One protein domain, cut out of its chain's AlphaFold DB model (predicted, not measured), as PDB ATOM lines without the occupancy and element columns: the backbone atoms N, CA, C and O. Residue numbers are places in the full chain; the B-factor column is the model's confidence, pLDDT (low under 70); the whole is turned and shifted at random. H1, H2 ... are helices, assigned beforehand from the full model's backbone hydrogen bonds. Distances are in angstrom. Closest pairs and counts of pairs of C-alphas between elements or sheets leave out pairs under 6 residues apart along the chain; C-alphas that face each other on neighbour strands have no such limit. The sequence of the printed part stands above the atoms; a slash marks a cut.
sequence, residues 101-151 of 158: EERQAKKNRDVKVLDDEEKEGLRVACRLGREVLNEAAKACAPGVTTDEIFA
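This is residues 101 to 151 of the 158 residues of the protein "Zf-C6H2 domain-containing protein" of Heligmosomoides polygyrus (UniProt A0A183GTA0). What shape do these residues make? One long straight helix, H2, makes the bar of an open bracket, and the stretches before and after it, residues 101 to 115 and residues 140 to 151, turn off to the same side of it. Before H2, residues 101 to 113 stick out as an arm with the small helix H1 at its tip; after H2, the chain folds back through residues 140 to 145 into the small helix H3, near the last turn of H2, and the space between H1 and H3 is empty. What is it built of? The printed part has 51 residues with three named helices, in the order H1, H2, H3, and no named strand, and its class is all helix. How compact is it? It is extended, with a radius of gyration of the C-alphas of 16.9 A, and flat, with spans of 46 by 25 by 13 A.

What does the longest helix touch? The longest helix, H2, residues 116 to 139, and the helix H3, residues 146 to 150, only just touch, with 3 pairs of C-alphas within 8 A. The closest C-alphas of the two are those of Ala 139 and Ile 149, 5.8 A apart, and H2 touches H3 with residues 136 to 139 alone. Their centres are 19.2 A apart. Where does the remaining helix stand? H1, residues 101 to 105, touches no helix: it is apart from H2 and apart from H3, with no C-alpha within 8 A of either. Which stretches stand free? Residues 101 to 113, of which 101 to 105 belong to H1, stand free, with no C-alpha 8 or more residues away along the chain within 10 A. The same holds of residues 115 to 121, of which 116 to 121 belong to H2, and of residues 123 to 134, which belong to H2. What do the backbone N and O atoms show? In H1, H2 and H3 every pair of O of residue i and N of residue i+4 inside the helix is within hydrogen-bond range.

Where does the longest helix run? H2 begins at Asp 116, with its C-alpha at (-47.753, 36.172, 13.726), and ends at Ala 139, with its C-alpha at (-44.184, 5.873, 31.545). Its 24 residues measure 35.3 A from first to last C-alpha, and the fall in y from one end to the other shows its course. Where is the helix after it? H3 runs from Thr 146 to Phe 150, 5 residues and 6.4 A from first to last C-alpha, and C-alpha 150 is at (-45.458, 13.264, 36.772). Where is the helix before it? H1 runs from Glu 101 to Ala 105, 5 residues and 6.1 A from first to last C-alpha, and C-alpha 101 is at (-54.622, 38.303, 33.755).

How far does the whole reach? The two C-alphas farthest apart are those of Asp 110 and Gly 143, 45.9 A. The C-alphas of the first and last printed residues, Glu 101 and Ala 151, are 29.1 A apart. Is there a cut, and how long are the links? The printed part has no cut. The link from H1 to H2 has 10 residues and the link from H2 to H3 has 6, and both are short but not tight. How confident is the model? The mean pLDDT of the printed part is 93.1, and no printed residue is under 70. H2 has a mean of 97, H1 of 90 and H3 of 89.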
ATOM      1  N   GLU A 101     -54.388  38.204  35.196       90.69
ATOM      2  CA  GLU A 101     -54.622  38.303  33.755       90.69
ATOM      3  C   GLU A 101     -55.903  37.555  33.363       90.69
ATOM      4  O   GLU A 101     -56.803  38.140  32.756       90.69
ATOM      5  N   GLU A 102     -56.072  36.312  33.827       92.25
ATOM      6  CA  GLU A 102     -57.283  35.525  33.557       92.25
ATOM      7  C   GLU A 102     -58.543  36.150  34.173       92.25
ATOM      8  O   GLU A 102     -59.614  36.155  33.561       92.25
ATOM      9  N   ARG A 103     -58.446  36.720  35.386       91.75
ATOM     10  CA  ARG A 103     -59.583  37.398  36.040       91.75
ATOM     11  C   ARG A 103     -60.061  38.619  35.264       91.75
ATOM     12  O   ARG A 103     -61.263  38.896  35.257       91.75
ATOM     13  N   GLN A 104     -59.136  39.354  34.657       89.06
ATOM     14  CA  GLN A 104     -59.453  40.496  33.807       89.06
ATOM     15  C   GLN A 104     -60.043  40.021  32.477       89.06
ATOM     16  O   GLN A 104     -61.121  40.481  32.095       89.06
ATOM     17  N   ALA A 105     -59.412  39.032  31.839       87.88
ATOM     18  CA  ALA A 105     -59.859  38.471  30.568       87.88
ATOM     19  C   ALA A 105     -61.253  37.832  30.652       87.88
ATOM     20  O   ALA A 105     -62.043  37.986  29.731       87.88
ATOM     21  N   LYS A 106     -61.621  37.196  31.773       86.31
ATOM     22  CA  LYS A 106     -62.941  36.561  31.960       86.31
ATOM     23  C   LYS A 106     -64.124  37.533  31.843       86.31
ATOM     24  O   LYS A 106     -65.246  37.108  31.568       86.31
ATOM     25  N   LYS A 107     -63.906  38.824  32.103       80.62
ATOM     26  CA  LYS A 107     -64.937  39.862  31.935       80.62
ATOM     27  C   LYS A 107     -65.065  40.318  30.483       80.62
ATOM     28  O   LYS A 107     -66.081  40.911  30.131       80.62
ATOM     29  N   ASN A 108     -64.054  40.033  29.668       83.88
ATOM     30  CA  ASN A 108     -64.034  40.323  28.251       83.88
ATOM     31  C   ASN A 108     -64.675  39.161  27.469       83.88
ATOM     32  O   ASN A 108     -64.450  37.992  27.776       83.88
ATOM     33  N   ARG A 109     -65.508  39.482  26.476       85.50
ATOM     34  CA  ARG A 109     -66.109  38.498  25.561       85.50
ATOM     35  C   ARG A 109     -65.384  38.429  24.219       85.50
ATOM     36  O   ARG A 109     -65.712  37.566  23.408       85.50
ATOM     37  N   ASP A 110     -64.417  39.312  24.002       88.88
ATOM     38  CA  ASP A 110     -63.652  39.364  22.770       88.88
ATOM     39  C   ASP A 110     -62.629  38.229  22.736       88.88
ATOM     40  O   ASP A 110     -61.826  38.041  23.653       88.88
ATOM     41  N   VAL A 111     -62.655  37.467  21.645       89.38
ATOM     42  CA  VAL A 111     -61.647  36.444  21.375       89.38
ATOM     43  C   VAL A 111     -60.413  37.140  20.820       89.38
ATOM     44  O   VAL A 111     -60.476  37.779  19.769       89.38
ATOM     45  N   LYS A 112     -59.282  37.008  21.517       90.31
ATOM     46  CA  LYS A 112     -58.008  37.572  21.064       90.31
ATOM     47  C   LYS A 112     -57.604  36.943  19.727       90.31
ATOM     48  O   LYS A 112     -57.391  35.734  19.643       90.31
ATOM     49  N   VAL A 113     -57.468  37.777  18.700       94.50
ATOM     50  CA  VAL A 113     -56.839  37.399  17.433       94.50
ATOM     51  C   VAL A 113     -55.337  37.587  17.596       94.50
ATOM     52  O   VAL A 113     -54.889  38.694  17.877       94.50
ATOM     53  N   LEU A 114     -54.584  36.498  17.466       96.06
ATOM     54  CA  LEU A 114     -53.135  36.502  17.650       96.06
ATOM     55  C   LEU A 114     -52.421  37.123  16.447       96.06
ATOM     56  O   LEU A 114     -52.838  36.912  15.298       96.06
ATOM     57  N   ASP A 115     -51.319  37.818  16.708       97.62
ATOM     58  CA  ASP A 115     -50.372  38.208  15.664       97.62
ATOM     59  C   ASP A 115     -49.481  37.022  15.232       97.62
ATOM     60  O   ASP A 115     -49.654  35.882  15.675       97.62
ATOM     61  N   ASP A 116     -48.575  37.249  14.283       97.69
ATOM     62  CA  ASP A 116     -47.753  36.172  13.726       97.69
ATOM     63  C   ASP A 116     -46.650  35.685  14.680       97.69
ATOM     64  O   ASP A 116     -46.317  34.496  14.649       97.69
ATOM     65  N   GLU A 117     -46.144  36.549  15.563       97.19
ATOM     66  CA  GLU A 117     -45.165  36.186  16.594       97.19
ATOM     67  C   GLU A 117     -45.828  35.333  17.682       97.19
ATOM     68  O   GLU A 117     -45.342  34.253  18.025       97.19
ATOM     69  N   GLU A 118     -47.000  35.751  18.159       96.88
ATOM     70  CA  GLU A 118     -47.803  35.022  19.139       96.88
ATOM     71  C   GLU A 118     -48.243  33.651  18.617       96.88
ATOM     72  O   GLU A 118     -48.204  32.655  19.348       96.88
ATOM     73  N   LYS A 119     -48.628  33.566  17.335       97.62
ATOM     74  CA  LYS A 119     -48.926  32.279  16.686       97.62
ATOM     75  C   LYS A 119     -47.714  31.361  16.702       97.62
ATOM     76  O   LYS A 119     -47.878  30.171  16.966       97.62
ATOM     77  N   GLU A 120     -46.520  31.872  16.410       97.88
ATOM     78  CA  GLU A 120     -45.310  31.049  16.421       97.88
ATOM     79  C   GLU A 120     -44.944  30.596  17.835       97.88
ATOM     80  O   GLU A 120     -44.685  29.409  18.049       97.88
ATOM     81  N   GLY A 121     -45.049  31.487  18.823       96.81
ATOM     82  CA  GLY A 121     -44.910  31.130  20.235       96.81
ATOM     83  C   GLY A 121     -45.856  29.994  20.637       96.81
ATOM     84  O   GLY A 121     -45.432  29.017  21.261       96.81
ATOM     85  N   LEU A 122     -47.118  30.058  20.200       97.56
ATOM     86  CA  LEU A 122     -48.102  29.006  20.449       97.56
ATOM     87  C   LEU A 122     -47.733  27.687  19.752       97.56
ATOM     88  O   LEU A 122     -47.833  26.627  20.370       97.56
ATOM     89  N   ARG A 123     -47.259  27.723  18.497       98.00
ATOM     90  CA  ARG A 123     -46.803  26.515  17.781       98.00
ATOM     91  C   ARG A 123     -45.658  25.827  18.517       98.00
ATOM     92  O   ARG A 123     -45.702  24.609  18.703       98.00
ATOM     93  N   VAL A 124     -44.665  26.594  18.967       98.12
ATOM     94  CA  VAL A 124     -43.524  26.065  19.725       98.12
ATOM     95  C   VAL A 124     -43.988  25.471  21.056       98.12
ATOM     96  O   VAL A 124     -43.647  24.324  21.353       98.12
ATOM     97  N   ALA A 125     -44.813  26.192  21.822       97.31
ATOM     98  CA  ALA A 125     -45.342  25.711  23.098       97.31
ATOM     99  C   ALA A 125     -46.159  24.417  22.936       97.31
ATOM    100  O   ALA A 125     -45.959  23.455  23.680       97.31
ATOM    101  N   CYS A 126     -47.034  24.345  21.928       97.88
ATOM    102  CA  CYS A 126     -47.823  23.149  21.638       97.88
ATOM    103  C   CYS A 126     -46.959  21.965  21.178       97.88
ATOM    104  O   CYS A 126     -47.241  20.827  21.563       97.88
ATOM    105  N   ARG A 127     -45.899  22.207  20.391       98.19
ATOM    106  CA  ARG A 127     -44.945  21.161  19.989       98.19
ATOM    107  C   ARG A 127     -44.228  20.572  21.205       98.19
ATOM    108  O   ARG A 127     -44.247  19.357  21.379       98.19
ATOM    109  N   LEU A 128     -43.694  21.421  22.086       97.19
ATOM    110  CA  LEU A 128     -43.056  20.985  23.333       97.19
ATOM    111  C   LEU A 128     -44.046  20.248  24.249       97.19
ATOM    112  O   LEU A 128     -43.723  19.199  24.801       97.19
ATOM    113  N   GLY A 129     -45.286  20.736  24.357       96.94
ATOM    114  CA  GLY A 129     -46.345  20.057  25.108       96.94
ATOM    115  C   GLY A 129     -46.633  18.644  24.586       96.94
ATOM    116  O   GLY A 129     -46.844  17.723  25.376       96.94
ATOM    117  N   ARG A 130     -46.583  18.437  23.261       98.06
ATOM    118  CA  ARG A 130     -46.715  17.104  22.657       98.06
ATOM    119  C   ARG A 130     -45.533  16.199  22.999       98.06
ATOM    120  O   ARG A 130     -45.757  15.029  23.295       98.06
ATOM    121  N   GLU A 131     -44.309  16.713  22.967       97.19
ATOM    122  CA  GLU A 131     -43.112  15.950  23.343       97.19
ATOM    123  C   GLU A 131     -43.187  15.483  24.804       97.19
ATOM    124  O   GLU A 131     -43.006  14.296  25.077       97.19
ATOM    125  N   VAL A 132     -43.571  16.377  25.722       95.31
ATOM    126  CA  VAL A 132     -43.785  16.044  27.141       95.31
ATOM    127  C   VAL A 132     -44.875  14.984  27.306       95.31
ATOM    128  O   VAL A 132     -44.690  14.016  28.043       95.31
ATOM    129  N   LEU A 133     -45.999  15.119  26.594       95.75
ATOM    130  CA  LEU A 133     -47.085  14.139  26.646       95.75
ATOM    131  C   LEU A 133     -46.652  12.764  26.111       95.75
ATOM    132  O   LEU A 133     -47.040  11.741  26.671       95.75
ATOM    133  N   ASN A 134     -45.831  12.728  25.060       96.31
ATOM    134  CA  ASN A 134     -45.284  11.482  24.526       96.31
ATOM    135  C   ASN A 134     -44.342  10.801  25.532       96.31
ATOM    136  O   ASN A 134     -44.376   9.580  25.663       96.31
ATOM    137  N   GLU A 135     -43.525  11.568  26.258       93.25
ATOM    138  CA  GLU A 135     -42.675  11.030  27.326       93.25
ATOM    139  C   GLU A 135     -43.500  10.484  28.497       93.25
ATOM    140  O   GLU A 135     -43.230   9.381  28.967       93.25
ATOM    141  N   ALA A 136     -44.548  11.198  28.920       93.56
ATOM    142  CA  ALA A 136     -45.458  10.719  29.960       93.56
ATOM    143  C   ALA A 136     -46.184   9.429  29.535       93.56
ATOM    144  O   ALA A 136     -46.291   8.492  30.322       93.56
ATOM    145  N   ALA A 137     -46.619   9.340  28.275       95.25
ATOM    146  CA  ALA A 137     -47.283   8.151  27.743       95.25
ATOM    147  C   ALA A 137     -46.388   6.901  27.781       95.25
ATOM    148  O   ALA A 137     -46.886   5.809  28.041       95.25
ATOM    149  N   LYS A 138     -45.071   7.050  27.579       94.00
ATOM    150  CA  LYS A 138     -44.105   5.942  27.699       94.00
ATOM    151  C   LYS A 138     -43.970   5.420  29.132       94.00
ATOM    152  O   LYS A 138     -43.596   4.266  29.313       94.00
ATOM    153  N   ALA A 139     -44.247   6.253  30.135       92.94
ATOM    154  CA  ALA A 139     -44.184   5.873  31.545       92.94
ATOM    155  C   ALA A 139     -45.457   5.158  32.039       92.94
ATOM    156  O   ALA A 139     -45.446   4.563  33.114       92.94
ATOM    157  N   CYS A 140     -46.555   5.195  31.278       94.50
ATOM    158  CA  CYS A 140     -47.813   4.556  31.656       94.50
ATOM    159  C   CYS A 140     -47.711   3.024  31.575       94.50
ATOM    160  O   CYS A 140     -47.755   2.447  30.489       94.50
ATOM    161  N   ALA A 141     -47.646   2.358  32.728       95.12
ATOM    162  CA  ALA A 141     -47.654   0.900  32.834       95.12
ATOM    163  C   ALA A 141     -48.378   0.428  34.114       95.12
ATOM    164  O   ALA A 141     -48.478   1.193  35.078       95.12
ATOM    165  N   PRO A 142     -48.889  -0.820  34.164       96.88
ATOM    166  CA  PRO A 142     -49.464  -1.382  35.385       96.88
ATOM    167  C   PRO A 142     -48.476  -1.326  36.556       96.88
ATOM    168  O   PRO A 142     -47.318  -1.709  36.415       96.88
ATOM    169  N   GLY A 143     -48.945  -0.859  37.713       93.69
ATOM    170  CA  GLY A 143     -48.126  -0.701  38.918       93.69
ATOM    171  C   GLY A 143     -47.402   0.644  39.037       93.69
ATOM    172  O   GLY A 143     -46.954   0.964  40.132       93.69
ATOM    173  N   VAL A 144     -47.343   1.450  37.971       92.94
ATOM    174  CA  VAL A 144     -46.793   2.813  38.027       92.94
ATOM    175  C   VAL A 144     -47.833   3.769  38.609       92.94
ATOM    176  O   VAL A 144     -48.993   3.794  38.191       92.94
ATOM    177  N   THR A 145     -47.422   4.572  39.583       92.62
ATOM    178  CA  THR A 145     -48.263   5.583  40.222       92.62
ATOM    179  C   THR A 145     -48.381   6.841  39.362       92.62
ATOM    180  O   THR A 145     -47.493   7.200  38.589       92.62
ATOM    181  N   THR A 146     -49.475   7.587  39.529       92.06
ATOM    182  CA  THR A 146     -49.636   8.885  38.853       92.06
ATOM    183  C   THR A 146     -48.583   9.904  39.280       92.06
ATOM    184  O   THR A 146     -48.250  10.790  38.497       92.06
ATOM    185  N   ASP A 147     -48.062   9.781  40.506       90.06
ATOM    186  CA  ASP A 147     -46.963  10.625  40.968       90.06
ATOM    187  C   ASP A 147     -45.677  10.316  40.192       90.06
ATOM    188  O   ASP A 147     -45.077  11.239  39.659       90.06
ATOM    189  N   GLU A 148     -45.325   9.041  39.995       89.94
ATOM    190  CA  GLU A 148     -44.162   8.630  39.188       89.94
ATOM    191  C   GLU A 148     -44.258   9.072  37.721       89.94
ATOM    192  O   GLU A 148     -43.254   9.487  37.145       89.94
ATOM    193  N   ILE A 149     -45.451   9.065  37.111       91.06
ATOM    194  CA  ILE A 149     -45.647   9.572  35.736       91.06
ATOM    195  C   ILE A 149     -45.354  11.075  35.659       91.06
ATOM    196  O   ILE A 149     -44.712  11.544  34.719       91.06
ATOM    197  N   PHE A 150     -45.783  11.842  36.664       84.06
ATOM    198  CA  PHE A 150     -45.458  13.264  36.772       84.06
ATOM    199  C   PHE A 150     -43.956  13.494  37.039       84.06
ATOM    200  O   PHE A 150     -43.475  14.625  36.956       84.06
ATOM    201  N   ALA A 151     -43.209  12.446  37.401       71.44
ATOM    202  CA  ALA A 151     -41.963  12.506  38.158       71.44
ATOM    203  C   ALA A 151     -40.962  11.388  37.871       71.44
ATOM    204  O   ALA A 151     -40.453  10.789  38.824       71.44
TER     205      ALA A 151